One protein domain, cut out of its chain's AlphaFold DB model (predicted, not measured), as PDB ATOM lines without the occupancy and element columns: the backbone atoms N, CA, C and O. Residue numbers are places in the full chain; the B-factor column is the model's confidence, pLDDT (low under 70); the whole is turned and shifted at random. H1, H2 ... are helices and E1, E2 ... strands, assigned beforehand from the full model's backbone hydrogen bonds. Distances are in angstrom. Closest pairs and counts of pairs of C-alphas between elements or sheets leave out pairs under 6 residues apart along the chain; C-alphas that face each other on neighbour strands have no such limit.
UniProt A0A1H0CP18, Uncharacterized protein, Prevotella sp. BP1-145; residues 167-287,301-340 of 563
ATOM      1  N   ARG A 167      64.837 -97.797  15.693       76.56
ATOM      2  CA  ARG A 167      65.425 -99.099  15.373       76.56
ATOM      3  C   ARG A 167      65.518 -99.258  13.863       76.56
ATOM      4  O   ARG A 167      64.513 -99.142  13.162       76.56
ATOM      5  N   VAL A 168      66.717 -99.561  13.381       79.12
ATOM      6  CA  VAL A 168      66.974 -99.930  11.990       79.12
ATOM      7  C   VAL A 168      67.253-101.420  11.936       79.12
ATOM      8  O   VAL A 168      68.195-101.871  12.575       79.12
ATOM      9  N   VAL A 169      66.466-102.172  11.175       81.81
ATOM     10  CA  VAL A 169      66.698-103.593  10.902       81.81
ATOM     11  C   VAL A 169      67.242-103.732   9.488       81.81
ATOM     12  O   VAL A 169      66.556-103.413   8.518       81.81
ATOM     13  N   ALA A 170      68.476-104.203   9.362       84.12
ATOM     14  CA  ALA A 170      69.164-104.364   8.091       84.12
ATOM     15  C   ALA A 170      69.294-105.844   7.715       84.12
ATOM     16  O   ALA A 170      69.930-106.623   8.422       84.12
ATOM     17  N   TYR A 171      68.741-106.213   6.562       86.00
ATOM     18  CA  TYR A 171      68.911-107.524   5.940       86.00
ATOM     19  C   TYR A 171      70.036-107.452   4.911       86.00
ATOM     20  O   TYR A 171      69.991-106.609   4.012       86.00
ATOM     21  N   VAL A 172      71.014-108.354   4.995       89.62
ATOM     22  CA  VAL A 172      72.117-108.420   4.027       89.62
ATOM     23  C   VAL A 172      71.772-109.438   2.944       89.62
ATOM     24  O   VAL A 172      71.737-110.643   3.191       89.62
ATOM     25  N   LEU A 173      71.503-108.951   1.731       85.81
ATOM     26  CA  LEU A 173      71.117-109.773   0.585       85.81
ATOM     27  C   LEU A 173      72.266-109.808  -0.421       85.81
ATOM     28  O   LEU A 173      72.531-108.815  -1.090       85.81
ATOM     29  N   ILE A 174      72.943-110.944  -0.565       85.44
ATOM     30  CA  ILE A 174      74.039-111.087  -1.532       85.44
ATOM     31  C   ILE A 174      73.532-111.909  -2.714       85.44
ATOM     32  O   ILE A 174      73.085-113.046  -2.545       85.44
ATOM     33  N   ASP A 175      73.566-111.330  -3.914       80.06
ATOM     34  CA  ASP A 175      73.183-112.031  -5.139       80.06
ATOM     35  C   ASP A 175      74.036-113.299  -5.299       80.06
ATOM     36  O   ASP A 175      75.260-113.266  -5.173       80.06
ATOM     37  N   LYS A 176      73.400-114.426  -5.643       81.00
ATOM     38  CA  LYS A 176      74.081-115.730  -5.783       81.00
ATOM     39  C   LYS A 176      75.254-115.697  -6.765       81.00
ATOM     40  O   LYS A 176      76.245-116.393  -6.555       81.00
ATOM     41  N   ASP A 177      75.157-114.860  -7.794       78.12
ATOM     42  CA  ASP A 177      76.184-114.697  -8.827       78.12
ATOM     43  C   ASP A 177      77.471-114.034  -8.300       78.12
ATOM     44  O   ASP A 177      78.511-114.128  -8.948       78.12
ATOM     45  N   MET A 178      77.437-113.416  -7.111       76.62
ATOM     46  CA  MET A 178      78.628-112.887  -6.433       76.62
ATOM     47  C   MET A 178      79.545-113.992  -5.894       76.62
ATOM     48  O   MET A 178      80.720-113.730  -5.642       76.62
ATOM     49  N   ALA A 179      79.020-115.210  -5.693       84.00
ATOM     50  CA  ALA A 179      79.735-116.343  -5.098       84.00
ATOM     51  C   ALA A 179      80.498-115.982  -3.800       84.00
ATOM     52  O   ALA A 179      81.599-116.477  -3.559       84.00
ATOM     53  N   ALA A 180      79.907-115.115  -2.973       83.44
ATOM     54  CA  ALA A 180      80.488-114.588  -1.742       83.44
ATOM     55  C   ALA A 180      79.441-114.526  -0.618       83.44
ATOM     56  O   ALA A 180      78.236-114.565  -0.872       83.44
ATOM     57  N   THR A 181      79.906-114.422   0.625       88.69
ATOM     58  CA  THR A 181      79.080-114.172   1.818       88.69
ATOM     59  C   THR A 181      79.553-112.904   2.521       88.69
ATOM     60  O   THR A 181      80.572-112.336   2.142       88.69
ATOM     61  N   LEU A 182      78.845-112.445   3.555       88.00
ATOM     62  CA  LEU A 182      79.361-111.383   4.421       88.00
ATOM     63  C   LEU A 182      80.653-111.870   5.105       88.00
ATOM     64  O   LEU A 182      80.709-113.010   5.579       88.00
ATOM     65  N   LYS A 183      81.708-111.049   5.126       87.19
ATOM     66  CA  LYS A 183      82.990-111.426   5.736       87.19
ATOM     67  C   LYS A 183      82.818-111.613   7.239       87.19
ATOM     68  O   LYS A 183      82.180-110.801   7.909       87.19
ATOM     69  N   GLY A 184      83.365-112.723   7.729       85.94
ATOM     70  CA  GLY A 184      83.265-113.156   9.122       85.94
ATOM     71  C   GLY A 184      81.880-113.636   9.566       85.94
ATOM     72  O   GLY A 184      81.713-113.983  10.730       85.94
ATOM     73  N   PHE A 185      80.911-113.726   8.647       88.31
ATOM     74  CA  PHE A 185      79.662-114.441   8.890       88.31
ATOM     75  C   PHE A 185      79.875-115.956   8.767       88.31
ATOM     76  O   PHE A 185      80.287-116.465   7.719       88.31
ATOM     77  N   ASP A 186      79.573-116.687   9.833       85.12
ATOM     78  CA  ASP A 186      79.653-118.139   9.899       85.12
ATOM     79  C   ASP A 186      78.304-118.768   9.522       85.12
ATOM     80  O   ASP A 186      77.337-118.768  10.282       85.12
ATOM     81  N   THR A 187      78.255-119.348   8.325       79.88
ATOM     82  CA  THR A 187      77.070-120.050   7.800       79.88
ATOM     83  C   THR A 187      76.811-121.406   8.463       79.88
ATOM     84  O   THR A 187      75.764-122.011   8.231       79.88
ATOM     85  N   LYS A 188      77.762-121.926   9.249       81.31
ATOM     86  CA  LYS A 188      77.701-123.256   9.874       81.31
ATOM     87  C   LYS A 188      77.440-123.185  11.374       81.31
ATOM     88  O   LYS A 188      76.901-124.147  11.920       81.31
ATOM     89  N   ASN A 189      77.828-122.092  12.024       81.25
ATOM     90  CA  ASN A 189      77.640-121.890  13.453       81.25
ATOM     91  C   ASN A 189      77.066-120.502  13.756       81.25
ATOM     92  O   ASN A 189      77.790-119.514  13.822       81.25
ATOM     93  N   ASP A 190      75.761-120.461  14.009       80.06
ATOM     94  CA  ASP A 190      75.020-119.230  14.284       80.06
ATOM     95  C   ASP A 190      75.517-118.494  15.539       80.06
ATOM     96  O   ASP A 190      75.546-117.265  15.582       80.06
ATOM     97  N   ASP A 191      76.002-119.231  16.544       81.25
ATOM     98  CA  ASP A 191      76.515-118.637  17.782       81.25
ATOM     99  C   ASP A 191      77.774-117.789  17.547       81.25
ATOM    100  O   ASP A 191      77.991-116.807  18.259       81.25
ATOM    101  N   ASN A 192      78.574-118.106  16.522       81.50
ATOM    102  CA  ASN A 192      79.755-117.313  16.168       81.50
ATOM    103  C   ASN A 192      79.382-115.920  15.635       81.50
ATOM    104  O   ASN A 192      80.176-114.985  15.769       81.50
ATOM    105  N   ASN A 193      78.171-115.769  15.088       82.69
ATOM    106  CA  ASN A 193      77.666-114.506  14.550       82.69
ATOM    107  C   ASN A 193      77.164-113.555  15.644       82.69
ATOM    108  O   ASN A 193      77.027-112.360  15.399       82.69
ATOM    109  N   LYS A 194      76.944-114.055  16.871       76.56
ATOM    110  CA  LYS A 194      76.610-113.222  18.041       76.56
ATOM    111  C   LYS A 194      77.794-112.383  18.515       76.56
ATOM    112  O   LYS A 194      77.592-111.365  19.174       76.56
ATOM    113  N   ASN A 195      79.024-112.789  18.185       72.88
ATOM    114  CA  ASN A 195      80.183-111.922  18.338       72.88
ATOM    115  C   ASN A 195      80.261-110.982  17.131       72.88
ATOM    116  O   ASN A 195      80.894-111.276  16.120       72.88
ATOM    117  N   VAL A 196      79.575-109.853  17.258       63.00
ATOM    118  CA  VAL A 196      79.350-108.878  16.187       63.00
ATOM    119  C   VAL A 196      80.630-108.224  15.649       63.00
ATOM    120  O   VAL A 196      80.639-107.743  14.517       63.00
ATOM    121  N   GLU A 197      81.736-108.287  16.401       69.81
ATOM    122  CA  GLU A 197      83.075-107.884  15.940       69.81
ATOM    123  C   GLU A 197      83.555-108.721  14.746       69.81
ATOM    124  O   GLU A 197      84.300-108.226  13.901       69.81
ATOM    125  N   ASN A 198      83.102-109.977  14.648       70.25
ATOM    126  CA  ASN A 198      83.503-110.889  13.582       70.25
ATOM    127  C   ASN A 198      82.926-110.470  12.228       70.25
ATOM    128  O   ASN A 198      83.586-110.632  11.206       70.25
ATOM    129  N   THR A 199      81.698-109.952  12.201       80.50
ATOM    130  CA  THR A 199      81.024-109.601  10.949       80.50
ATOM    131  C   THR A 199      81.455-108.220  10.485       80.50
ATOM    132  O   THR A 199      81.323-107.242  11.221       80.50
ATOM    133  N   MET A 200      81.935-108.115   9.248       85.44
ATOM    134  CA  MET A 200      82.376-106.847   8.655       85.44
ATOM    135  C   MET A 200      81.185-106.061   8.093       85.44
ATOM    136  O   MET A 200      81.056-105.884   6.886       85.44
ATOM    137  N   LEU A 201      80.282-105.646   8.979       85.50
ATOM    138  CA  LEU A 201      79.174-104.733   8.702       85.50
ATOM    139  C   LEU A 201      79.260-103.567   9.691       85.50
ATOM    140  O   LEU A 201      79.362-103.796  10.900       85.50
ATOM    141  N   ARG A 202      79.240-102.327   9.202       86.56
ATOM    142  CA  ARG A 202      79.307-101.114  10.024       86.56
ATOM    143  C   ARG A 202      78.240-100.110   9.603       86.56
ATOM    144  O   ARG A 202      77.912 -99.972   8.426       86.56
ATOM    145  N   PHE A 203      77.705 -99.427  10.607       83.38
ATOM    146  CA  PHE A 203      76.817 -98.280  10.464       83.38
ATOM    147  C   PHE A 203      77.657 -97.059  10.826       83.38
ATOM    148  O   PHE A 203      78.058 -96.887  11.978       83.38
ATOM    149  N   CYS A 204      78.003 -96.265   9.827       81.25
ATOM    150  CA  CYS A 204      79.004 -95.223   9.929       81.25
ATOM    151  C   CYS A 204      78.356 -93.842  10.076       81.25
ATOM    152  O   CYS A 204      77.267 -93.587   9.562       81.25
ATOM    153  N   ASN A 205      79.045 -92.964  10.809       80.56
ATOM    154  CA  ASN A 205      78.651 -91.571  11.064       80.56
ATOM    155  C   ASN A 205      77.257 -91.402  11.705       80.56
ATOM    156  O   ASN A 205      76.557 -90.416  11.479       80.56
ATOM    157  N   VAL A 206      76.866 -92.350  12.556       78.62
ATOM    158  CA  VAL A 206      75.534 -92.438  13.172       78.62
ATOM    159  C   VAL A 206      75.503 -91.859  14.584       78.62
ATOM    160  O   VAL A 206      76.462 -91.970  15.342       78.62
ATOM    161  N   GLN A 207      74.375 -91.266  14.981       79.81
ATOM    162  CA  GLN A 207      74.143 -90.836  16.365       79.81
ATOM    163  C   GLN A 207      73.613 -92.007  17.199       79.81
ATOM    164  O   GLN A 207      72.508 -92.499  16.954       79.81
ATOM    165  N   THR A 208      74.375 -92.423  18.206       80.94
ATOM    166  CA  THR A 208      73.980 -93.470  19.158       80.94
ATOM    167  C   THR A 208      73.769 -92.893  20.543       80.94
ATOM    168  O   THR A 208      74.282 -91.817  20.871       80.94
ATOM    169  N   LEU A 209      72.986 -93.602  21.358       79.88
ATOM    170  CA  LEU A 209      72.876 -93.267  22.767       79.88
ATOM    171  C   LEU A 209      74.249 -93.478  23.411       79.88
ATOM    172  O   LEU A 209      74.796 -94.581  23.365       79.88
ATOM    173  N   ASP A 210      74.785 -92.412  23.994       81.81
ATOM    174  CA  ASP A 210      75.830 -92.532  24.992       81.81
ATOM    175  C   ASP A 210      75.127 -93.024  26.260       81.81
ATOM    176  O   ASP A 210      74.794 -94.195  26.332       81.81
ATOM    177  N   TYR A 211      74.724 -92.157  27.179       82.12
ATOM    178  CA  TYR A 211      74.022 -92.535  28.410       82.12
ATOM    179  C   TYR A 211      72.727 -91.736  28.587       82.12
ATOM    180  O   TYR A 211      72.393 -90.850  27.801       82.12
ATOM    181  N   VAL A 212      71.982 -92.028  29.649       77.06
ATOM    182  CA  VAL A 212      70.827 -91.246  30.091       77.06
ATOM    183  C   VAL A 212      71.173 -90.522  31.390       77.06
ATOM    184  O   VAL A 212      71.528 -91.140  32.394       77.06
ATOM    185  N   GLU A 213      71.036 -89.197  31.390       79.38
ATOM    186  CA  GLU A 213      71.254 -88.335  32.555       79.38
ATOM    187  C   GLU A 213      70.017 -87.463  32.785       79.38
ATOM    188  O   GLU A 213      69.482 -86.871  31.850       79.38
ATOM    189  N   ASN A 214      69.539 -87.385  34.033       72.38
ATOM    190  CA  ASN A 214      68.324 -86.639  34.396       72.38
ATOM    191  C   ASN A 214      67.115 -87.004  33.522       72.38
ATOM    192  O   ASN A 214      66.398 -86.127  33.040       72.38
ATOM    193  N   GLU A 215      66.936 -88.306  33.283       67.62
ATOM    194  CA  GLU A 215      65.888 -88.840  32.415       67.62
ATOM    195  C   GLU A 215      65.961 -88.282  30.991       67.62
ATOM    196  O   GLU A 215      64.928 -88.226  30.345       67.62
ATOM    197  N   LYS A 216      67.127 -87.866  30.477       71.00
ATOM    198  CA  LYS A 216      67.324 -87.378  29.100       71.00
ATOM    199  C   LYS A 216      68.484 -88.106  28.415       71.00
ATOM    200  O   LYS A 216      69.486 -88.378  29.075       71.00
ATOM    201  N   PRO A 217      68.372 -88.431  27.116       74.00
ATOM    202  CA  PRO A 217      69.425 -89.125  26.395       74.00
ATOM    203  C   PRO A 217      70.560 -88.152  26.082       74.00
ATOM    204  O   PRO A 217      70.329 -87.021  25.646       74.00
ATOM    205  N   VAL A 218      71.784 -88.612  26.283       78.44
ATOM    206  CA  VAL A 218      73.002 -87.967  25.811       78.44
ATOM    207  C   VAL A 218      73.471 -88.741  24.590       78.44
ATOM    208  O   VAL A 218      73.577 -89.962  24.623       78.44
ATOM    209  N   TRP A 219      73.691 -88.031  23.489       79.12
ATOM    210  CA  TRP A 219      74.035 -88.622  22.200       79.12
ATOM    211  C   TRP A 219      75.528 -88.512  21.931       79.12
ATOM    212  O   TRP A 219      76.153 -87.510  22.289       79.12
ATOM    213  N   LYS A 220      76.070 -89.504  21.229       82.25
ATOM    214  CA  LYS A 220      77.416 -89.464  20.657       82.25
ATOM    215  C   LYS A 220      77.388 -89.852  19.183       82.25
ATOM    216  O   LYS A 220      76.597 -90.698  18.763       82.25
ATOM    217  N   THR A 221      78.287 -89.258  18.407       83.38
ATOM    218  CA  THR A 221      78.558 -89.702  17.037       83.38
ATOM    219  C   THR A 221      79.461 -90.926  17.080       83.38
ATOM    220  O   THR A 221      80.583 -90.842  17.576       83.38
ATOM    221  N   GLU A 222      79.005 -92.033  16.514       80.19
ATOM    222  CA  GLU A 222      79.830 -93.209  16.269       80.19
ATOM    223  C   GLU A 222      80.291 -93.223  14.816       80.19
ATOM    224  O   GLU A 222      79.484 -93.226  13.883       80.19
ATOM    225  N   ARG A 223      81.613 -93.233  14.615       82.62
ATOM    226  CA  ARG A 223      82.198 -93.244  13.268       82.62
ATOM    227  C   ARG A 223      81.960 -94.577  12.565       82.62
ATOM    228  O   ARG A 223      81.679 -94.565  11.375       82.62
ATOM    229  N   LYS A 224      82.097 -95.693  13.285       83.88
ATOM    230  CA  LYS A 224      81.872 -97.058  12.789       83.88
ATOM    231  C   LYS A 224      81.195 -97.879  13.878       83.88
ATOM    232  O   LYS A 224      81.864 -98.543  14.666       83.88
ATOM    233  N   ALA A 225      79.874 -97.816  13.938       82.69
ATOM    234  CA  ALA A 225      79.121 -98.600  14.896       82.69
ATOM    235  C   ALA A 225      78.914-100.033  14.402       82.69
ATOM    236  O   ALA A 225      78.721-100.281  13.208       82.69
ATOM    237  N   ILE A 226      78.941-100.976  15.339       85.88
ATOM    238  CA  ILE A 226      78.737-102.394  15.066       85.88
ATOM    239  C   ILE A 226      77.270-102.732  15.358       85.88
ATOM    240  O   ILE A 226      76.818-102.514  16.487       85.88
ATOM    241  N   PRO A 227      76.510-103.239  14.375       86.31
ATOM    242  CA  PRO A 227      75.118-103.602  14.583       86.31
ATOM    243  C   PRO A 227      74.999-104.936  15.328       86.31
ATOM    244  O   PRO A 227      75.900-105.776  15.294       86.31
ATOM    245  N   HIS A 228      73.868-105.147  15.991       85.75
ATOM    246  CA  HIS A 228      73.601-106.376  16.717       85.75
ATOM    247  C   HIS A 228      73.025-107.452  15.797       85.75
ATOM    248  O   HIS A 228      72.130-107.193  14.996       85.75
ATOM    249  N   TYR A 229      73.547-108.671  15.899       88.69
ATOM    250  CA  TYR A 229      73.085-109.799  15.100       88.69
ATOM    251  C   TYR A 229      71.788-110.384  15.664       88.69
ATOM    252  O   TYR A 229      71.755-110.808  16.817       88.69
ATOM    253  N   LEU A 230      70.733-110.450  14.845       85.38
ATOM    254  CA  LEU A 230      69.430-110.972  15.271       85.38
ATOM    255  C   LEU A 230      69.178-112.419  14.840       85.38
ATOM    256  O   LEU A 230      68.440-113.132  15.520       85.38
ATOM    257  N   GLY A 231      69.771-112.856  13.728       89.38
ATOM    258  CA  GLY A 231      69.589-114.207  13.207       89.38
ATOM    259  C   GLY A 231      69.612-114.264  11.685       89.38
ATOM    260  O   GLY A 231      70.247-113.445  11.014       89.38
ATOM    261  N   GLN A 232      68.904-115.250  11.130       89.44
ATOM    262  CA  GLN A 232      68.730-115.424   9.689       89.44
ATOM    263  C   GLN A 232      67.254-115.599   9.346       89.44
ATOM    264  O   GLN A 232      66.544-116.344  10.020       89.44
ATOM    265  N   GLU A 233      66.812-114.972   8.260       88.25
ATOM    266  CA  GLU A 233      65.457-115.138   7.735       88.25
ATOM    267  C   GLU A 233      65.468-115.416   6.237       88.25
ATOM    268  O   GLU A 233      66.338-114.955   5.499       88.25
ATOM    269  N   SER A 234      64.481-116.182   5.771       90.88
ATOM    270  CA  SER A 234      64.351-116.477   4.348       90.88
ATOM    271  C   SER A 234      63.817-115.257   3.603       90.88
ATOM    272  O   SER A 234      62.644-114.916   3.753       90.88
ATOM    273  N   VAL A 235      64.626-114.654   2.730       87.75
ATOM    274  CA  VAL A 235      64.214-113.472   1.956       87.75
ATOM    275  C   VAL A 235      63.992-113.819   0.487       87.75
ATOM    276  O   VAL A 235      64.862-114.345  -0.211       87.75
ATOM    277  N   LYS A 236      62.801-113.474  -0.009       91.50
ATOM    278  CA  LYS A 236      62.415-113.613  -1.415       91.50
ATOM    279  C   LYS A 236      61.912-112.283  -1.950       91.50
ATOM    280  O   LYS A 236      61.027-111.682  -1.349       91.50
ATOM    281  N   LEU A 237      62.437-111.865  -3.096       88.62
ATOM    282  CA  LEU A 237      62.030-110.656  -3.811       88.62
ATOM    283  C   LEU A 237      61.318-111.025  -5.116       88.62
ATOM    284  O   LEU A 237      61.504-112.125  -5.648       88.62
ATOM    285  N   TYR A 238      60.579-110.077  -5.686       87.31
ATOM    286  CA  TYR A 238      60.028-110.208  -7.036       87.31
ATOM    287  C   TYR A 238      60.592-109.129  -7.948       87.31
ATOM    288  O   TYR A 238      60.593-107.950  -7.612       87.31
ATOM    289  N   LYS A 239      61.082-109.535  -9.117       87.00
ATOM    290  CA  LYS A 239      61.595-108.637 -10.151       87.00
ATOM    291  C   LYS A 239      60.600-108.553 -11.291       87.00
ATOM    292  O   LYS A 239      60.266-109.572 -11.895       87.00
ATOM    293  N   GLU A 240      60.145-107.348 -11.592       88.56
ATOM    294  CA  GLU A 240      59.290-107.083 -12.742       88.56
ATOM    295  C   GLU A 240      60.072-107.342 -14.039       88.56
ATOM    296  O   GLU A 240      61.161-106.802 -14.240       88.56
ATOM    297  N   LYS A 241      59.536-108.169 -14.940       88.06
ATOM    298  CA  LYS A 241      60.227-108.582 -16.173       88.06
ATOM    299  C   LYS A 241      60.434-107.429 -17.150       88.06
ATOM    300  O   LYS A 241      61.430-107.422 -17.865       88.06
ATOM    301  N   ALA A 242      59.492-106.487 -17.199       83.19
ATOM    302  CA  ALA A 242      59.518-105.383 -18.153       83.19
ATOM    303  C   ALA A 242      60.532-104.297 -17.767       83.19
ATOM    304  O   ALA A 242      61.262-103.801 -18.620       83.19
ATOM    305  N   THR A 243      60.574-103.931 -16.484       79.88
ATOM    306  CA  THR A 243      61.354-102.786 -15.987       79.88
ATOM    307  C   THR A 243      62.611-103.208 -15.228       79.88
ATOM    308  O   THR A 243      63.533-102.416 -15.062       79.88
ATOM    309  N   GLY A 244      62.656-104.446 -14.732       78.19
ATOM    310  CA  GLY A 244      63.676-104.905 -13.798       78.19
ATOM    311  C   GLY A 244      63.512-104.371 -12.372       78.19
ATOM    312  O   GLY A 244      64.380-104.660 -11.548       78.19
ATOM    313  N   LYS A 245      62.433-103.629 -12.068       81.94
ATOM    314  CA  LYS A 245      62.146-103.098 -10.729       81.94
ATOM    315  C   LYS A 245      61.947-104.241  -9.732       81.94
ATOM    316  O   LYS A 245      61.290-105.234 -10.043       81.94
ATOM    317  N   LEU A 246      62.524-104.090  -8.544       82.75
ATOM    318  CA  LEU A 246      62.379-105.040  -7.444       82.75
ATOM    319  C   LEU A 246      61.210-104.651  -6.540       82.75
ATOM    320  O   LEU A 246      60.954-103.466  -6.336       82.75
ATOM    321  N   VAL A 247      60.539-105.674  -6.019       82.00
ATOM    322  CA  VAL A 247      59.483-105.599  -5.012       82.00
ATOM    323  C   VAL A 247      59.947-106.395  -3.795       82.00
ATOM    324  O   VAL A 247      60.261-107.590  -3.910       82.00
ATOM    325  N   PHE A 248      60.033-105.715  -2.658       85.56
ATOM    326  CA  PHE A 248      60.518-106.228  -1.380       85.56
ATOM    327  C   PHE A 248      59.362-106.705  -0.490       85.56
ATOM    328  O   PHE A 248      58.228-106.288  -0.706       85.56
ATOM    329  N   PRO A 249      59.611-107.577   0.509       83.00
ATOM    330  CA  PRO A 249      58.560-108.166   1.350       83.00
ATOM    331  C   PRO A 249      57.639-107.165   2.054       83.00
ATOM    332  O   PRO A 249      56.485-107.489   2.315       83.00
ATOM    333  N   ILE A 250      58.150-105.972   2.358       77.69
ATOM    334  CA  ILE A 250      57.405-104.901   3.031       77.69
ATOM    335  C   ILE A 250      56.657-103.976   2.061       77.69
ATOM    336  O   ILE A 250      55.935-103.094   2.514       77.69
ATOM    337  N   ASP A 251      56.836-104.143   0.747       77.44
ATOM    338  CA  ASP A 251      56.168-103.301  -0.242       77.44
ATOM    339  C   ASP A 251      54.684-103.683  -0.348       77.44
ATOM    340  O   ASP A 251      54.337-104.864  -0.445       77.44
ATOM    341  N   ASP A 252      53.803-102.681  -0.432       85.38
ATOM    342  CA  ASP A 252      52.343-102.873  -0.495       85.38
ATOM    343  C   ASP A 252      51.898-103.840  -1.609       85.38
ATOM    344  O   ASP A 252      50.912-104.564  -1.468       85.38
ATOM    345  N   ASN A 253      52.630-103.879  -2.728       89.44
ATOM    346  CA  ASN A 253      52.319-104.711  -3.891       89.44
ATOM    347  C   ASN A 253      53.037-106.077  -3.896       89.44
ATOM    348  O   ASN A 253      53.001-106.777  -4.913       89.44
ATOM    349  N   TYR A 254      53.693-106.482  -2.802       85.50
ATOM    350  CA  TYR A 254      54.438-107.744  -2.732       85.50
ATOM    351  C   TYR A 254      53.556-108.976  -2.974       85.50
ATOM    352  O   TYR A 254      53.928-109.862  -3.744       85.50
ATOM    353  N   ALA A 255      52.369-109.020  -2.360       92.56
ATOM    354  CA  ALA A 255      51.432-110.136  -2.518       92.56
ATOM    355  C   ALA A 255      50.930-110.275  -3.966       92.56
ATOM    356  O   ALA A 255      50.838-111.389  -4.489       92.56
ATOM    357  N   ASP A 256      50.678-109.150  -4.636       93.38
ATOM    358  CA  ASP A 256      50.260-109.124  -6.039       93.38
ATOM    359  C   ASP A 256      51.396-109.587  -6.963       93.38
ATOM    360  O   ASP A 256      51.185-110.425  -7.844       93.38
ATOM    361  N   ALA A 257      52.623-109.115  -6.719       89.31
ATOM    362  CA  ALA A 257      53.811-109.543  -7.459       89.31
ATOM    363  C   ALA A 257      54.100-111.046  -7.276       89.31
ATOM    364  O   ALA A 257      54.533-111.713  -8.219       89.31
ATOM    365  N   ALA A 258      53.815-111.597  -6.091       91.38
ATOM    366  CA  ALA A 258      53.933-113.024  -5.806       91.38
ATOM    367  C   ALA A 258      52.928-113.882  -6.589       91.38
ATOM    368  O   ALA A 258      53.259-114.994  -7.012       91.38
ATOM    369  N   ALA A 259      51.708-113.378  -6.782       93.75
ATOM    370  CA  ALA A 259      50.656-114.074  -7.517       93.75
ATOM    371  C   ALA A 259      50.829-113.974  -9.047       93.75
ATOM    372  O   ALA A 259      50.396-114.870  -9.780       93.75
ATOM    373  N   ASP A 260      51.471-112.912  -9.546       93.31
ATOM    374  CA  ASP A 260      51.637-112.644 -10.977       93.31
ATOM    375  C   ASP A 260      52.965-113.170 -11.551       93.31
ATOM    376  O   ASP A 260      53.908-112.440 -11.871       93.31
ATOM    377  N   THR A 261      53.008-114.477 -11.811       90.81
ATOM    378  CA  THR A 261      54.166-115.124 -12.454       90.81
ATOM    379  C   THR A 261      54.350-114.744 -13.930       90.81
ATOM    380  O   THR A 261      55.357-115.117 -14.553       90.81
ATOM    381  N   LYS A 262      53.382-114.049 -14.549       93.31
ATOM    382  CA  LYS A 262      53.489-113.610 -15.949       93.31
ATOM    383  C   LYS A 262      54.361-112.371 -16.043       93.31
ATOM    384  O   LYS A 262      55.275-112.380 -16.869       93.31
ATOM    385  N   ASN A 263      54.148-111.389 -15.171       92.25
ATOM    386  CA  ASN A 263      54.885-110.126 -15.193       92.25
ATOM    387  C   ASN A 263      56.106-110.106 -14.267       92.25
ATOM    388  O   ASN A 263      57.008-109.304 -14.498       92.25
ATOM    389  N   TYR A 264      56.198-111.022 -13.297       93.12
ATOM    390  CA  TYR A 264      57.297-111.057 -12.330       93.12
ATOM    391  C   TYR A 264      58.097-112.366 -12.366       93.12
ATOM    392  O   TYR A 264      57.607-113.428 -12.760       93.12
ATOM    393  N   THR A 265      59.364-112.277 -11.968       92.94
ATOM    394  CA  THR A 265      60.246-113.412 -11.656       92.94
ATOM    395  C   THR A 265      60.654-113.361 -10.191       92.94
ATOM    396  O   THR A 265      61.056-112.302  -9.712       92.94
ATOM    397  N   SER A 266      60.601-114.492  -9.490       90.81
ATOM    398  CA  SER A 266      61.067-114.591  -8.104       90.81
ATOM    399  C   SER A 266      62.593-114.632  -8.024       90.81
ATOM    400  O   SER A 266      63.221-115.422  -8.735       90.81
ATOM    401  N   LEU A 267      63.174-113.850  -7.117       88.00
ATOM    402  CA  LEU A 267      64.578-113.918  -6.718       88.00
ATOM    403  C   LEU A 267      64.635-114.401  -5.271       88.00
ATOM    404  O   LEU A 267      64.224-113.691  -4.357       88.00
ATOM    405  N   ASP A 268      65.117-115.622  -5.075       90.38
ATOM    406  CA  ASP A 268      65.191-116.258  -3.761       90.38
ATOM    407  C   ASP A 268      66.629-116.206  -3.234       90.38
ATOM    408  O   ASP A 268      67.520-116.830  -3.827       90.38
ATOM    409  N   TYR A 269      66.846-115.464  -2.146       85.38
ATOM    410  CA  TYR A 269      68.152-115.326  -1.495       85.38
ATOM    411  C   TYR A 269      68.385-116.396  -0.421       85.38
ATOM    412  O   TYR A 269      69.506-116.534   0.060       85.38
ATOM    413  N   GLY A 270      67.377-117.212  -0.097       88.81
ATOM    414  CA  GLY A 270      67.457-118.161   1.006       88.81
ATOM    415  C   GLY A 270      67.583-117.453   2.355       88.81
ATOM    416  O   GLY A 270      67.057-116.355   2.527       88.81
ATOM    417  N   MET A 271      68.256-118.106   3.306       88.75
ATOM    418  CA  MET A 271      68.497-117.565   4.644       88.75
ATOM    419  C   MET A 271      69.520-116.429   4.581       88.75
ATOM    420  O   MET A 271      70.692-116.656   4.285       88.75
ATOM    421  N   CYS A 272      69.061-115.213   4.853       87.31
ATOM    422  CA  CYS A 272      69.871-114.007   4.879       87.31
ATOM    423  C   CYS A 272      70.088-113.565   6.324       87.31
ATOM    424  O   CYS A 272      69.113-113.516   7.080       87.31
ATOM    425  N   PRO A 273      71.324-113.214   6.718       91.31
ATOM    426  CA  PRO A 273      71.548-112.639   8.025       91.31
ATOM    427  C   PRO A 273      70.901-111.262   8.108       91.31
ATOM    428  O   PRO A 273      70.927-110.477   7.150       91.31
ATOM    429  N   TYR A 274      70.335-110.978   9.271       87.06
ATOM    430  CA  TYR A 274      69.773-109.677   9.568       87.06
ATOM    431  C   TYR A 274      70.250-109.194  10.928       87.06
ATOM    432  O   TYR A 274      70.511-109.962  11.861       87.06
ATOM    433  N   TYR A 275      70.408-107.885  10.987       88.12
ATOM    434  CA  TYR A 275      70.983-107.169  12.101       88.12
ATOM    435  C   TYR A 275      70.040-106.052  12.479       88.12
ATOM    436  O   TYR A 275      69.259-105.589  11.645       88.12
ATOM    437  N   ASP A 276      70.153-105.563  13.698       83.69
ATOM    438  CA  ASP A 276      69.581-104.280  14.025       83.69
ATOM    439  C   ASP A 276      70.564-103.328  14.666       83.69
ATOM    440  O   ASP A 276      71.667-103.661  15.103       83.69
ATOM    441  N   PHE A 277      70.144-102.079  14.653       83.44
ATOM    442  CA  PHE A 277      70.904-101.004  15.214       83.44
ATOM    443  C   PHE A 277      69.960 -99.956  15.778       83.44
ATOM    444  O   PHE A 277      68.945 -99.609  15.169       83.44
ATOM    445  N   ILE A 278      70.284 -99.490  16.979       79.62
ATOM    446  CA  ILE A 278      69.440 -98.578  17.737       79.62
ATOM    447  C   ILE A 278      70.109 -97.203  17.741       79.62
ATOM    448  O   ILE A 278      71.229 -97.043  18.226       79.62
ATOM    449  N   VAL A 279      69.417 -96.213  17.184       80.19
ATOM    450  CA  VAL A 279      69.960 -94.891  16.843       80.19
ATOM    451  C   VAL A 279      69.059 -93.765  17.310       80.19
ATOM    452  O   VAL A 279      67.901 -93.967  17.683       80.19
ATOM    453  N   ARG A 280      69.592 -92.544  17.274       77.81
ATOM    454  CA  ARG A 280      68.790 -91.338  17.459       77.81
ATOM    455  C   ARG A 280      67.735 -91.228  16.339       77.81
ATOM    456  O   ARG A 280      68.099 -91.348  15.171       77.81
ATOM    457  N   PRO A 281      66.460 -90.959  16.668       72.69
ATOM    458  CA  PRO A 281      65.442 -90.604  15.686       72.69
ATOM    459  C   PRO A 281      65.810 -89.340  14.903       72.69
ATOM    460  O   PRO A 281      66.410 -88.408  15.444       72.69
ATOM    461  N   THR A 282      65.411 -89.286  13.639       69.19
ATOM    462  CA  THR A 282      65.726 -88.205  12.711       69.19
ATOM    463  C   THR A 282      64.568 -87.957  11.739       69.19
ATOM    464  O   THR A 282      63.873 -88.884  11.348       69.19
ATOM    465  N   TYR A 283      64.323 -86.704  11.344       59.69
ATOM    466  CA  TYR A 283      63.222 -86.357  10.429       59.69
ATOM    467  C   TYR A 283      63.672 -85.297   9.424       59.69
ATOM    468  O   TYR A 283      64.435 -84.410   9.786       59.69
ATOM    469  N   THR A 284      63.208 -85.361   8.176       51.44
ATOM    470  CA  THR A 284      63.607 -84.452   7.084       51.44
ATOM    471  C   THR A 284      62.700 -83.232   6.965       51.44
ATOM    472  O   THR A 284      63.121 -82.214   6.415       51.44
ATOM    473  N   VAL A 285      61.466 -83.276   7.490       51.12
ATOM    474  CA  VAL A 285      60.531 -82.142   7.404       51.12
ATOM    475  C   VAL A 285      59.793 -81.904   8.715       51.12
ATOM    476  O   VAL A 285      58.982 -82.712   9.159       51.12
ATOM    477  N   ASN A 286      59.984 -80.713   9.280       51.56
ATOM    478  CA  ASN A 286      59.201 -80.224  10.407       51.56
ATOM    479  C   ASN A 286      57.884 -79.599   9.896       51.56
ATOM    480  O   ASN A 286      57.806 -78.385   9.703       51.56
ATOM    481  N   LYS A 287      56.870 -80.420   9.575       45.41
ATOM    482  CA  LYS A 287      55.616 -79.918   8.965       45.41
ATOM    483  C   LYS A 287      54.765 -79.069   9.919       45.41
ATOM    484  O   LYS A 287      54.158 -78.106   9.459       45.41
ATOM    485  N   ALA A 301      65.080 -80.737  13.049       46.31
ATOM    486  CA  ALA A 301      65.842 -81.563  12.125       46.31
ATOM    487  C   ALA A 301      67.160 -80.845  11.750       46.31
ATOM    488  O   ALA A 301      67.283 -80.294  10.660       46.31
ATOM    489  N   SER A 302      68.111 -80.703  12.679       42.19
ATOM    490  CA  SER A 302      69.439 -80.167  12.357       42.19
ATOM    491  C   SER A 302      70.380 -81.341  12.143       42.19
ATOM    492  O   SER A 302      70.981 -81.843  13.092       42.19
ATOM    493  N   GLY A 303      70.459 -81.781  10.894       50.28
ATOM    494  CA  GLY A 303      71.375 -82.808  10.423       50.28
ATOM    495  C   GLY A 303      70.989 -83.228   9.011       50.28
ATOM    496  O   GLY A 303      69.804 -83.355   8.705       50.28
ATOM    497  N   GLU A 304      71.973 -83.421   8.139       54.38
ATOM    498  CA  GLU A 304      71.785 -84.336   7.016       54.38
ATOM    499  C   GLU A 304      71.616 -85.724   7.648       54.38
ATOM    500  O   GLU A 304      72.515 -86.215   8.321       54.38
ATOM    501  N   ASN A 305      70.414 -86.296   7.572       60.53
ATOM    502  CA  ASN A 305      70.109 -87.572   8.219       60.53
ATOM    503  C   ASN A 305      70.559 -88.705   7.311       60.53
ATOM    504  O   ASN A 305      69.748 -89.211   6.537       60.53
ATOM    505  N   ASN A 306      71.835 -89.067   7.366       69.56
ATOM    506  CA  ASN A 306      72.381 -90.202   6.638       69.56
ATOM    507  C   ASN A 306      72.837 -91.312   7.589       69.56
ATOM    508  O   ASN A 306      73.373 -91.065   8.666       69.56
ATOM    509  N   ILE A 307      72.622 -92.552   7.161       73.44
ATOM    510  CA  ILE A 307      73.388 -93.696   7.645       73.44
ATOM    511  C   ILE A 307      74.274 -94.136   6.491       73.44
ATOM    512  O   ILE A 307      73.776 -94.442   5.401       73.44
ATOM    513  N   ASP A 308      75.575 -94.170   6.742       80.88
ATOM    514  CA  ASP A 308      76.543 -94.739   5.819       80.88
ATOM    515  C   ASP A 308      76.683 -96.224   6.159       80.88
ATOM    516  O   ASP A 308      77.071 -96.590   7.267       80.88
ATOM    517  N   PHE A 309      76.296 -97.103   5.241       78.00
ATOM    518  CA  PHE A 309      76.449 -98.542   5.426       78.00
ATOM    519  C   PHE A 309      77.755 -98.984   4.792       78.00
ATOM    520  O   PHE A 309      77.937 -98.791   3.592       78.00
ATOM    521  N   GLU A 310      78.617 -99.613   5.578       82.50
ATOM    522  CA  GLU A 310      79.861-100.222   5.116       82.50
ATOM    523  C   GLU A 310      79.767-101.733   5.332       82.50
ATOM    524  O   GLU A 310      79.444-102.194   6.430       82.50
ATOM    525  N   LEU A 311      80.017-102.521   4.290       81.75
ATOM    526  CA  LEU A 311      80.085-103.976   4.396       81.75
ATOM    527  C   LEU A 311      81.255-104.531   3.591       81.75
ATOM    528  O   LEU A 311      81.530-104.064   2.487       81.75
ATOM    529  N   THR A 312      81.876-105.586   4.108       81.69
ATOM    530  CA  THR A 312      82.923-106.341   3.412       81.69
ATOM    531  C   THR A 312      82.444-107.761   3.150       81.69
ATOM    532  O   THR A 312      81.913-108.437   4.036       81.69
ATOM    533  N   LEU A 313      82.643-108.247   1.930       81.94
ATOM    534  CA  LEU A 313      82.331-109.620   1.546       81.94
ATOM    535  C   LEU A 313      83.513-110.571   1.791       81.94
ATOM    536  O   LEU A 313      84.652-110.159   1.968       81.94
ATOM    537  N   SER A 314      83.260-111.878   1.778       84.25
ATOM    538  CA  SER A 314      84.256-112.939   2.005       84.25
ATOM    539  C   SER A 314      85.338-113.040   0.922       84.25
ATOM    540  O   SER A 314      86.253-113.845   1.049       84.25
ATOM    541  N   ASN A 315      85.178-112.303  -0.175       76.50
ATOM    542  CA  ASN A 315      86.164-112.116  -1.239       76.50
ATOM    543  C   ASN A 315      86.866-110.747  -1.135       76.50
ATOM    544  O   ASN A 315      87.441-110.295  -2.123       76.50
ATOM    545  N   ASP A 316      86.732-110.101   0.025       76.12
ATOM    546  CA  ASP A 316      87.313-108.819   0.424       76.12
ATOM    547  C   ASP A 316      86.832-107.592  -0.364       76.12
ATOM    548  O   ASP A 316      87.348-106.494  -0.195       76.12
ATOM    549  N   LEU A 317      85.772-107.730  -1.167       68.62
ATOM    550  CA  LEU A 317      85.119-106.566  -1.762       68.62
ATOM    551  C   LEU A 317      84.391-105.755  -0.686       68.62
ATOM    552  O   LEU A 317      83.517-106.278   0.014       68.62
ATOM    553  N   GLU A 318      84.734-104.475  -0.605       74.25
ATOM    554  CA  GLU A 318      84.123-103.498   0.290       74.25
ATOM    555  C   GLU A 318      83.092-102.650  -0.451       74.25
ATOM    556  O   GLU A 318      83.287-102.242  -1.598       74.25
ATOM    557  N   TYR A 319      81.975-102.392   0.219       71.38
ATOM    558  CA  TYR A 319      80.884-101.587  -0.303       71.38
ATOM    559  C   TYR A 319      80.504-100.550   0.732       71.38
ATOM    560  O   TYR A 319      80.209-100.892   1.876       71.38
ATOM    561  N   GLU A 320      80.441 -99.300   0.294       77.12
ATOM    562  CA  GLU A 320      79.941 -98.193   1.090       77.12
ATOM    563  C   GLU A 320      78.740 -97.565   0.387       77.12
ATOM    564  O   GLU A 320      78.747 -97.348  -0.832       77.12
ATOM    565  N   LYS A 321      77.682 -97.282   1.147       72.69
ATOM    566  CA  LYS A 321      76.545 -96.533   0.625       72.69
ATOM    567  C   LYS A 321      75.880 -95.684   1.692       72.69
ATOM    568  O   LYS A 321      75.331 -96.206   2.659       72.69
ATOM    569  N   SER A 322      75.838 -94.386   1.435       77.56
ATOM    570  CA  SER A 322      75.040 -93.434   2.198       77.56
ATOM    571  C   SER A 322      73.572 -93.526   1.802       77.56
ATOM    572  O   SER A 322      73.220 -93.446   0.619       77.56
ATOM    573  N   PHE A 323      72.701 -93.645   2.794       69.50
ATOM    574  CA  PHE A 323      71.262 -93.518   2.611       69.50
ATOM    575  C   PHE A 323      70.712 -92.444   3.532       69.50
ATOM    576  O   PHE A 323      70.941 -92.483   4.737       69.50
ATOM    577  N   ALA A 324      69.944 -91.524   2.951       73.94
ATOM    578  CA  ALA A 324      69.206 -90.525   3.701       73.94
ATOM    579  C   ALA A 324      67.741 -90.944   3.853       73.94
ATOM    580  O   ALA A 324      67.045 -91.138   2.853       73.94
ATOM    581  N   PHE A 325      67.281 -91.098   5.094       69.50
ATOM    582  CA  PHE A 325      65.894 -91.423   5.421       69.50
ATOM    583  C   PHE A 325      65.531 -90.948   6.829       69.50
ATOM    584  O   PHE A 325      66.400 -90.727   7.673       69.50
ATOM    585  N   ASP A 326      64.230 -90.788   7.059       68.62
ATOM    586  CA  ASP A 326      63.687 -90.414   8.361       68.62
ATOM    587  C   ASP A 326      63.664 -91.635   9.277       68.62
ATOM    588  O   ASP A 326      63.093 -92.672   8.938       68.62
ATOM    589  N   LEU A 327      64.273 -91.494  10.447       70.50
ATOM    590  CA  LEU A 327      64.262 -92.478  11.514       70.50
ATOM    591  C   LEU A 327      63.176 -92.109  12.520       70.50
ATOM    592  O   LEU A 327      63.346 -91.209  13.345       70.50
ATOM    593  N   ASN A 328      62.062 -92.830  12.478       64.56
ATOM    594  CA  ASN A 328      60.994 -92.668  13.454       64.56
ATOM    595  C   ASN A 328      61.297 -93.494  14.717       64.56
ATOM    596  O   ASN A 328      61.740 -94.634  14.631       64.56
ATOM    597  N   ALA A 329      61.037 -92.934  15.900       60.47
ATOM    598  CA  ALA A 329      61.087 -93.698  17.147       60.47
ATOM    599  C   ALA A 329      59.947 -94.729  17.234       60.47
ATOM    600  O   ALA A 329      60.078 -95.739  17.909       60.47
ATOM    601  N   ASN A 330      58.832 -94.478  16.549       54.50
ATOM    602  CA  ASN A 330      57.605 -95.263  16.665       54.50
ATOM    603  C   ASN A 330      57.537 -96.408  15.649       54.50
ATOM    604  O   ASN A 330      56.778 -97.351  15.855       54.50
ATOM    605  N   ASP A 331      58.304 -96.304  14.561       58.00
ATOM    606  CA  ASP A 331      58.278 -97.253  13.454       58.00
ATOM    607  C   ASP A 331      59.648 -97.904  13.292       58.00
ATOM    608  O   ASP A 331      60.685 -97.238  13.280       58.00
ATOM    609  N   GLU A 332      59.652 -99.222  13.121       69.25
ATOM    610  CA  GLU A 332      60.859 -99.945  12.743       69.25
ATOM    611  C   GLU A 332      61.224 -99.621  11.292       69.25
ATOM    612  O   GLU A 332      60.412 -99.777  10.377       69.25
ATOM    613  N   THR A 333      62.465 -99.188  11.072       74.38
ATOM    614  CA  THR A 333      62.966 -98.951   9.719       74.38
ATOM    615  C   THR A 333      63.635-100.207   9.192       74.38
ATOM    616  O   THR A 333      64.690-100.607   9.680       74.38
ATOM    617  N   VAL A 334      63.044-100.820   8.172       77.38
ATOM    618  CA  VAL A 334      63.610-102.003   7.520       77.38
ATOM    619  C   VAL A 334      64.425-101.590   6.298       77.38
ATOM    620  O   VAL A 334      63.928-100.913   5.400       77.38
ATOM    621  N   VAL A 335      65.677-102.035   6.248       81.44
ATOM    622  CA  VAL A 335      66.616-101.786   5.154       81.44
ATOM    623  C   VAL A 335      67.046-103.116   4.545       81.44
ATOM    624  O   VAL A 335      67.495-104.024   5.240       81.44
ATOM    625  N   TYR A 336      66.953-103.227   3.223       82.12
ATOM    626  CA  TYR A 336      67.495-104.361   2.477       82.12
ATOM    627  C   TYR A 336      68.803-103.949   1.795       82.12
ATOM    628  O   TYR A 336      68.798-103.309   0.740       82.12
ATOM    629  N   LEU A 337      69.931-104.330   2.393       83.12
ATOM    630  CA  LEU A 337      71.273-104.112   1.857       83.12
ATOM    631  C   LEU A 337      71.563-105.169   0.793       83.12
ATOM    632  O   LEU A 337      72.140-106.222   1.069       83.12
ATOM    633  N   ARG A 338      71.104-104.907  -0.432       82.25
ATOM    634  CA  ARG A 338      71.345-105.795  -1.569       82.25
ATOM    635  C   ARG A 338      72.685-105.501  -2.236       82.25
ATOM    636  O   ARG A 338      72.874-104.421  -2.789       82.25
ATOM    637  N   VAL A 339      73.545-106.512  -2.281       76.69
ATOM    638  CA  VAL A 339      74.813-106.515  -3.008       76.69
ATOM    639  C   VAL A 339      74.664-107.384  -4.251       76.69
ATOM    640  O   VAL A 339      74.448-108.592  -4.163       76.69
ATOM    641  N   SER A 340      74.761-106.758  -5.420       68.38
ATOM    642  CA  SER A 340      74.672-107.425  -6.721       68.38
ATOM    643  C   SER A 340      75.938-107.199  -7.537       68.38
ATOM    644  O   SER A 340      76.598-106.183  -7.312       68.38
TER     645      SER A 340
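What this domain is: This is residues 167 to 287 and 301 to 340 of the 563 residues of an uncharacterized protein of Prevotella sp. BP1-145 (UniProt A0A1H0CP18). Two strongly twisted sheets of four strands are partly face to face as a sandwich with crossed strands, one sheet being E4, E5, E1 and E8, the other E3, E2, E6 and E7. The hairpin of E2 and E3 makes one end of the longest axis, and the paired ends of E4 and E5, with the short helix H2 over them, make the other. The 161 printed residues hold, in order, E1, H1, E2, E3, E4, H2, E5, E6, E7 and E8, and the class is mostly strand. The first sheet is mixed and curled like part of a barrel; the second is all antiparallel. The whole is compact, with a radius of gyration of the C-alphas of 17.3 A, and flat, spanning 58 by 43 by 23 A.

How they stand to each other: Start at E1, residues 167 to 174, an inner strand of the first sheet. On one side of it is E8, residues 333 to 339, parallel at 19 degrees, with N 171 and O 335 2.8 A apart. On the other side is E5, residues 264 to 279, antiparallel at 141 degrees, with N 170 and O 275 2.8 A apart. Next comes the edge strand E4, residues 228 to 240, antiparallel to E5 at 148 degrees, with N 237 and O 267 2.8 A apart. Read on to H1, residues 190 to 193, which only grazes this sheet; the closest C-alphas of H1 and E4, those of Asn 193 and Tyr 229, are 6.6 A apart. In the second sheet, E2, residues 201 to 213, and E3, residues 216 to 225, form a hairpin, antiparallel at 159 degrees, with N 208 and O 220 2.9 A apart. E6, residues 306 to 312, is antiparallel to E2 at 128 degrees, with N 202 and O 310 2.8 A apart. E6 forms a hairpin with the edge strand E7, residues 318 to 324, antiparallel at 164 degrees, with N 309 and O 321 2.9 A apart. The parts of the two sheets that face each other are 11.9 A centre to centre, and their strands stand at 43 degrees. The closest C-alphas of E2 and E5, Thr 208 and Val 279, are 4.9 A apart. H2, residues 254 to 259, has a height of 8.6 A over the first sheet; it lies over E4, only just, with 4 of its 6 C-alphas on E4 and 2 on E5, slantwise at 51 degrees to E4 on the local plane. In H2 every O i to N i+4 pair is within hydrogen-bond range; H1 is too short for such a pair.

Where its parts are: Find C-alpha 167 at (65.425, -99.099, 15.373), where E1 begins; it runs 22.4 A. After H1, 5.4 A long, E2 spans 30.0 A and bends by 77 degrees at residue 205. E3 spans 21.6 A, bends by 83 degrees at residue 222 and runs on into E4. Look for C-alpha 240 at (59.290, -107.083, -12.742), where E4, 32.8 A long, ends. H2 covers 8.8 A, and E5, the longest strand, 35.7 A. E6 and E7 measure 19.5 A and 20.1 A. E8, 19.0 A long, ends at C-alpha 339, (74.813, -106.515, -3.008).

The domain as a whole: The two C-alphas farthest apart, those of Asn 214 and Lys 262, are 59.0 A apart. Residues 288 to 300 are not printed, and C-alphas 287 and 301 are 10.8 A apart across the cut. Of the links printed whole, E1 to H1 and E4 to H2 are long. The mean pLDDT of the printed part is 79.4; 25 residues are under 70, among them 282 to 287, 301 to 306 and 328 to 332.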